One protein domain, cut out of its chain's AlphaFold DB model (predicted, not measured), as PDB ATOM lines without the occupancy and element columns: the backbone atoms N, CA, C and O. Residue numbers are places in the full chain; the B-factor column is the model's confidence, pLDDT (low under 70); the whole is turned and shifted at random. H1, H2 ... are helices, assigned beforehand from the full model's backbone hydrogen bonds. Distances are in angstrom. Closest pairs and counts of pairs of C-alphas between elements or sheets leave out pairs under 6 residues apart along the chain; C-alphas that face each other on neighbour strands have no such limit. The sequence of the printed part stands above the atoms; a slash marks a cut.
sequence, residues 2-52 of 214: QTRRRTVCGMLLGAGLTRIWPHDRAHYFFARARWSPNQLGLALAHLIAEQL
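Overview. This is residues 2 to 52 of the 214 residues of the protein "Transposase" of Streptomyces sp. NEAU-C40 (UniProt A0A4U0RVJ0). A small body of two short helices, H1 and H2, set steeply to each other and joined by a loop, has a longer helix, H3, as an arm that sticks out with no helix packed on it. Residues 32 to 52, of which 37 to 52 belong to H3, stand free. The printed part has 51 residues with three named helices, H1, H2 and H3 in that order, and no named strand; its class is all helix. The whole is loose, with a radius of gyration of the C-alphas of 12.7 A and spans of 34 by 25 by 20 A.

Arrangement. H1, residues 8 to 14, touches H2, residues 23 to 32, and their closest C-alphas, those of Val 8 and His 27, are 6.6 A apart. They run opposite ways at a steep tilt of 54 degrees, with centres 12.0 A apart. H3, residues 37 to 52, is apart from H1 and from H2. In H1, H2 and H3 every O i to N i+4 pair is within hydrogen-bond range.

Along the chain. H1 begins at C-alpha 8, (52.577, 87.702, 89.667), and is 9.8 A long from first to last C-alpha. H2 begins at C-alpha 23, (57.906, 81.714, 90.196), and measures 14.2 A. H3, the longest helix with 16 residues, measures 21.6 A and ends at C-alpha 52, (48.813, 90.430, 64.652).

Size, cuts and confidence. The two C-alphas farthest apart, those of Gln 2 and Glu 50, are 35.6 A apart. Without the stretch that stands free, the body has 30 residues and spans 19 by 19 by 13 A. The link from H1 to H2 is short, with 8 residues, and that from H2 to H3 is tight, with 4. The printed part has no cut. The mean pLDDT of the printed part is 86.4, and residues 2 to 5 are under 70.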
ATOM      1  N   GLN A   2      48.767  81.090  97.349       55.34
ATOM      2  CA  GLN A   2      47.470  81.752  97.196       55.34
ATOM      3  C   GLN A   2      47.452  82.590  95.908       55.34
ATOM      4  O   GLN A   2      48.127  83.612  95.806       55.34
ATOM      5  N   THR A   3      46.685  82.161  94.907       57.44
ATOM      6  CA  THR A   3      46.515  82.853  93.621       57.44
ATOM      7  C   THR A   3      45.458  83.950  93.743       57.44
ATOM      8  O   THR A   3      44.310  83.811  93.330       57.44
ATOM      9  N   ARG A   4      45.830  85.085  94.342       62.31
ATOM     10  CA  ARG A   4      44.954  86.268  94.367       62.31
ATOM     11  C   ARG A   4      44.958  86.953  92.993       62.31
ATOM     12  O   ARG A   4      46.005  87.043  92.345       62.31
ATOM     13  N   ARG A   5      43.800  87.470  92.553       61.19
ATOM     14  CA  ARG A   5      43.690  88.313  91.345       61.19
ATOM     15  C   ARG A   5      44.716  89.455  91.421       61.19
ATOM     16  O   ARG A   5      44.832  90.086  92.468       61.19
ATOM     17  N   ARG A   6      45.414  89.725  90.308       71.44
ATOM     18  CA  ARG A   6      46.457  90.771  90.161       71.44
ATOM     19  C   ARG A   6      47.799  90.492  90.862       71.44
ATOM     20  O   ARG A   6      48.549  91.423  91.129       71.44
ATOM     21  N   THR A   7      48.120  89.234  91.161       84.00
ATOM     22  CA  THR A   7      49.462  88.839  91.639       84.00
ATOM     23  C   THR A   7      50.308  88.273  90.503       84.00
ATOM     24  O   THR A   7      49.755  87.758  89.533       84.00
ATOM     25  N   VAL A   8      51.639  88.309  90.635       84.56
ATOM     26  CA  VAL A   8      52.577  87.702  89.667       84.56
ATOM     27  C   VAL A   8      52.253  86.223  89.432       84.56
ATOM     28  O   VAL A   8      52.112  85.814  88.284       84.56
ATOM     29  N   CYS A   9      52.010  85.443  90.491       86.88
ATOM     30  CA  CYS A   9      51.568  84.048  90.370       86.88
ATOM     31  C   CYS A   9      50.247  83.909  89.599       86.88
ATOM     32  O   CYS A   9      50.108  83.021  88.761       86.88
ATOM     33  N   GLY A  10      49.282  84.800  89.850       87.06
ATOM     34  CA  GLY A  10      48.027  84.834  89.101       87.06
ATOM     35  C   GLY A  10      48.223  85.182  87.620       87.06
ATOM     36  O   GLY A  10      47.574  84.578  86.771       87.06
ATOM     37  N   MET A  11      49.138  86.107  87.301       89.44
ATOM     38  CA  MET A  11      49.474  86.473  85.919       89.44
ATOM     39  C   MET A  11      50.154  85.319  85.178       89.44
ATOM     40  O   MET A  11      49.759  85.003  84.061       89.44
ATOM     41  N   LEU A  12      51.122  84.647  85.807       88.94
ATOM     42  CA  LEU A  12      51.779  83.480  85.213       88.94
ATOM     43  C   LEU A  12      50.790  82.347  84.946       88.94
ATOM     44  O   LEU A  12      50.863  81.711  83.898       88.94
ATOM     45  N   LEU A  13      49.861  82.105  85.877       89.69
ATOM     46  CA  LEU A  13      48.813  81.102  85.703       89.69
ATOM     47  C   LEU A  13      47.898  81.457  84.530       89.69
ATOM     48  O   LEU A  13      47.664  80.610  83.673       89.69
ATOM     49  N   GLY A  14      47.432  82.707  84.461       85.50
ATOM     50  CA  GLY A  14      46.585  83.184  83.364       85.50
ATOM     51  C   GLY A  14      47.276  83.135  81.999       85.50
ATOM     52  O   GLY A  14      46.623  82.863  80.999       85.50
ATOM     53  N   ALA A  15      48.595  83.332  81.962       86.38
ATOM     54  CA  ALA A  15      49.400  83.242  80.745       86.38
ATOM     55  C   ALA A  15      49.837  81.803  80.391       86.38
ATOM     56  O   ALA A  15      50.520  81.603  79.391       86.38
ATOM     57  N   GLY A  16      49.504  80.798  81.211       89.31
ATOM     58  CA  GLY A  16      49.962  79.418  81.011       89.31
ATOM     59  C   GLY A  16      51.473  79.219  81.209       89.31
ATOM     60  O   GLY A  16      52.023  78.201  80.790       89.31
ATOM     61  N   LEU A  17      52.154  80.165  81.861       88.50
ATOM     62  CA  LEU A  17      53.613  80.193  82.014       88.50
ATOM     63  C   LEU A  17      54.116  79.510  83.292       88.50
ATOM     64  O   LEU A  17      55.324  79.382  83.475       88.50
ATOM     65  N   THR A  18      53.231  79.028  84.164       87.31
ATOM     66  CA  THR A  18      53.588  78.460  85.483       87.31
ATOM     67  C   THR A  18      54.547  77.274  85.435       87.31
ATOM     68  O   THR A  18      55.256  77.036  86.409       87.31
ATOM     69  N   ARG A  19      54.573  76.523  84.327       86.06
ATOM     70  CA  ARG A  19      55.468  75.367  84.133       86.06
ATOM     71  C   ARG A  19      56.756  75.697  83.384       86.06
ATOM     72  O   ARG A  19      57.671  74.885  83.383       86.06
ATOM     73  N   ILE A  20      56.810  76.856  82.735       90.06
ATOM     74  CA  ILE A  20      57.915  77.259  81.855       90.06
ATOM     75  C   ILE A  20      58.787  78.307  82.556       90.06
ATOM     76  O   ILE A  20      59.995  78.361  82.344       90.06
ATOM     77  N   TRP A  21      58.190  79.113  83.437       87.75
ATOM     78  CA  TRP A  21      58.877  80.171  84.159       87.75
ATOM     79  C   TRP A  21      58.830  79.932  85.677       87.75
ATOM     80  O   TRP A  21      57.750  79.979  86.270       87.75
ATOM     81  N   PRO A  22      59.990  79.720  86.336       90.06
ATOM     82  CA  PRO A  22      60.062  79.640  87.792       90.06
ATOM     83  C   PRO A  22      59.492  80.884  88.487       90.06
ATOM     84  O   PRO A  22      59.870  82.017  88.177       90.06
ATOM     85  N   HIS A  23      58.624  80.660  89.475       89.06
ATOM     86  CA  HIS A  23      57.906  81.714  90.196       89.06
ATOM     87  C   HIS A  23      58.852  82.693  90.900       89.06
ATOM     88  O   HIS A  23      58.658  83.904  90.798       89.06
ATOM     89  N   ASP A  24      59.914  82.196  91.539       89.50
ATOM     90  CA  ASP A  24      60.900  83.041  92.226       89.50
ATOM     91  C   ASP A  24      61.599  83.994  91.257       89.50
ATOM     92  O   ASP A  24      61.796  85.173  91.555       89.50
ATOM     93  N   ARG A  25      61.898  83.514  90.043       89.19
ATOM     94  CA  ARG A  25      62.511  84.329  88.990       89.19
ATOM     95  C   ARG A  25      61.557  85.413  88.507       89.19
ATOM     96  O   ARG A  25      61.990  86.542  88.289       89.19
ATOM     97  N   ALA A  26      60.273  85.097  88.363       89.31
ATOM     98  CA  ALA A  26      59.270  86.090  88.001       89.31
ATOM     99  C   ALA A  26      59.103  87.146  89.101       89.31
ATOM    100  O   ALA A  26      59.137  88.340  88.815       89.31
ATOM    101  N   HIS A  27      59.003  86.734  90.367       90.38
ATOM    102  CA  HIS A  27      58.932  87.662  91.496       90.38
ATOM    103  C   HIS A  27      60.155  88.574  91.567       90.38
ATOM    104  O   HIS A  27      60.005  89.789  91.681       90.38
ATOM    105  N   TYR A  28      61.354  88.008  91.437       91.19
ATOM    106  CA  TYR A  28      62.599  88.765  91.408       91.19
ATOM    107  C   TYR A  28      62.627  89.786  90.265       91.19
ATOM    108  O   TYR A  28      62.970  90.949  90.475       91.19
ATOM    109  N   PHE A  29      62.233  89.363  89.062       88.56
ATOM    110  CA  PHE A  29      62.186  90.211  87.877       88.56
ATOM    111  C   PHE A  29      61.219  91.386  88.053       88.56
ATOM    112  O   PHE A  29      61.610  92.541  87.876       88.56
ATOM    113  N   PHE A  30      59.982  91.117  88.476       85.44
ATOM    114  CA  PHE A  30      58.983  92.166  88.674       85.44
ATOM    115  C   PHE A  30      59.308  93.090  89.854       85.44
ATOM    116  O   PHE A  30      58.973  94.269  89.790       85.44
ATOM    117  N   ALA A  31      59.978  92.595  90.900       88.00
ATOM    118  CA  ALA A  31      60.320  93.394  92.074       88.00
ATOM    119  C   ALA A  31      61.579  94.260  91.897       88.00
ATOM    120  O   ALA A  31      61.638  95.354  92.454       88.00
ATOM    121  N   ARG A  32      62.602  93.788  91.167       89.50
ATOM    122  CA  ARG A  32      63.883  94.515  91.037       89.50
ATOM    123  C   ARG A  32      63.967  95.420  89.816       89.50
ATOM    124  O   ARG A  32      64.762  96.360  89.831       89.50
ATOM    125  N   ALA A  33      63.200  95.153  88.764       84.62
ATOM    126  CA  ALA A  33      63.223  96.002  87.583       84.62
ATOM    127  C   ALA A  33      62.470  97.322  87.826       84.62
ATOM    128  O   ALA A  33      61.436  97.372  88.495       84.62
ATOM    129  N   ARG A  34      62.990  98.414  87.254       89.00
ATOM    130  CA  ARG A  34      62.296  99.703  87.222       89.00
ATOM    131  C   ARG A  34      61.350  99.713  86.031       89.00
ATOM    132  O   ARG A  34      61.773  99.922  84.899       89.00
ATOM    133  N   TRP A  35      60.072  99.487  86.295       86.19
ATOM    134  CA  TRP A  35      59.047  99.472  85.260       86.19
ATOM    135  C   TRP A  35      58.522 100.878  84.981       86.19
ATOM    136  O   TRP A  35      58.069 101.571  85.891       86.19
ATOM    137  N   SER A  36      58.540 101.275  83.711       89.31
ATOM    138  CA  SER A  36      57.753 102.402  83.213       89.31
ATOM    139  C   SER A  36      56.527 101.843  82.490       89.31
ATOM    140  O   SER A  36      56.696 101.214  81.444       89.31
ATOM    141  N   PRO A  37      55.301 102.055  83.006       85.69
ATOM    142  CA  PRO A  37      54.081 101.590  82.346       85.69
ATOM    143  C   PRO A  37      53.962 102.086  80.903       85.69
ATOM    144  O   PRO A  37      53.493 101.353  80.042       85.69
ATOM    145  N   ASN A  38      54.455 103.296  80.626       88.50
ATOM    146  CA  ASN A  38      54.413 103.896  79.295       88.50
ATOM    147  C   ASN A  38      55.314 103.147  78.318       88.50
ATOM    148  O   ASN A  38      54.875 102.777  77.236       88.50
ATOM    149  N   GLN A  39      56.566 102.898  78.712       90.31
ATOM    150  CA  GLN A  39      57.507 102.178  77.853       90.31
ATOM    151  C   GLN A  39      57.076 100.727  77.657       90.31
ATOM    152  O   GLN A  39      57.151 100.215  76.546       90.31
ATOM    153  N   LEU A  40      56.575 100.084  78.716       90.38
ATOM    154  CA  LEU A  40      56.047  98.727  78.623       90.38
ATOM    155  C   LEU A  40      54.829  98.659  77.693       90.38
ATOM    156  O   LEU A  40      54.754  97.768  76.855       90.38
ATOM    157  N   GLY A  41      53.897  99.607  77.821       89.94
ATOM    158  CA  GLY A  41      52.709  99.689  76.974       89.94
ATOM    159  C   GLY A  41      53.061  99.901  75.503       89.94
ATOM    160  O   GLY A  41      52.536  99.190  74.652       89.94
ATOM    161  N   LEU A  42      53.997 100.808  75.207       93.50
ATOM    162  CA  LEU A  42      54.480 101.044  73.844       93.50
ATOM    163  C   LEU A  42      55.163  99.805  73.258       93.50
ATOM    164  O   LEU A  42      54.825  99.392  72.153       93.50
ATOM    165  N   ALA A  43      56.072  99.174  74.005       94.19
ATOM    166  CA  ALA A  43      56.746  97.960  73.549       94.19
ATOM    167  C   ALA A  43      55.744  96.833  73.254       94.19
ATOM    168  O   ALA A  43      55.861  96.139  72.244       94.19
ATOM    169  N   LEU A  44      54.726  96.677  74.105       91.44
ATOM    170  CA  LEU A  44      53.669  95.696  73.892       91.44
ATOM    171  C   LEU A  44      52.790  96.046  72.682       91.44
ATOM    172  O   LEU A  44      52.453  95.152  71.911       91.44
ATOM    173  N   ALA A  45      52.444  97.320  72.487       90.38
ATOM    174  CA  ALA A  45      51.666  97.770  71.335       90.38
ATOM    175  C   ALA A  45      52.409  97.514  70.015       90.38
ATOM    176  O   ALA A  45      51.810  97.001  69.074       90.38
ATOM    177  N   HIS A  46      53.715  97.793  69.974       92.38
ATOM    178  CA  HIS A  46      54.566  97.477  68.825       92.38
ATOM    179  C   HIS A  46      54.578  95.974  68.541       92.38
ATOM    180  O   HIS A  46      54.319  95.564  67.414       92.38
ATOM    181  N   LEU A  47      54.790  95.147  69.571       93.81
ATOM    182  CA  LEU A  47      54.773  93.694  69.423       93.81
ATOM    183  C   LEU A  47      53.428  93.192  68.879       93.81
ATOM    184  O   LEU A  47      53.394  92.360  67.978       93.81
ATOM    185  N   ILE A  48      52.315  93.692  69.415       90.00
ATOM    186  CA  ILE A  48      50.973  93.327  68.949       90.00
ATOM    187  C   ILE A  48      50.791  93.728  67.486       90.00
ATOM    188  O   ILE A  48      50.322  92.913  66.694       90.00
ATOM    189  N   ALA A  49      51.187  94.949  67.121       90.19
ATOM    190  CA  ALA A  49      51.053  95.438  65.758       90.19
ATOM    191  C   ALA A  49      51.874  94.602  64.770       90.19
ATOM    192  O   ALA A  49      51.343  94.160  63.758       90.19
ATOM    193  N   GLU A  50      53.131  94.304  65.094       91.75
ATOM    194  CA  GLU A  50      54.013  93.509  64.235       91.75
ATOM    195  C   GLU A  50      53.565  92.052  64.080       91.75
ATOM    196  O   GLU A  50      53.806  91.442  63.040       91.75
ATOM    197  N   GLN A  51      52.954  91.465  65.114       93.06
ATOM    198  CA  GLN A  51      52.601  90.042  65.103       93.06
ATOM    199  C   GLN A  51      51.179  89.769  64.618       93.06
ATOM    200  O   GLN A  51      50.928  88.702  64.056       93.06
ATOM    201  N   LEU A  52      50.240  90.681  64.872       90.12
ATOM    202  CA  LEU A  52      48.813  90.430  64.652       90.12
ATOM    203  C   LEU A  52      48.212  91.260  63.518       90.12
ATOM    204  O   LEU A  52      47.135  90.910  63.039       90.12
TER     205      LEU A  52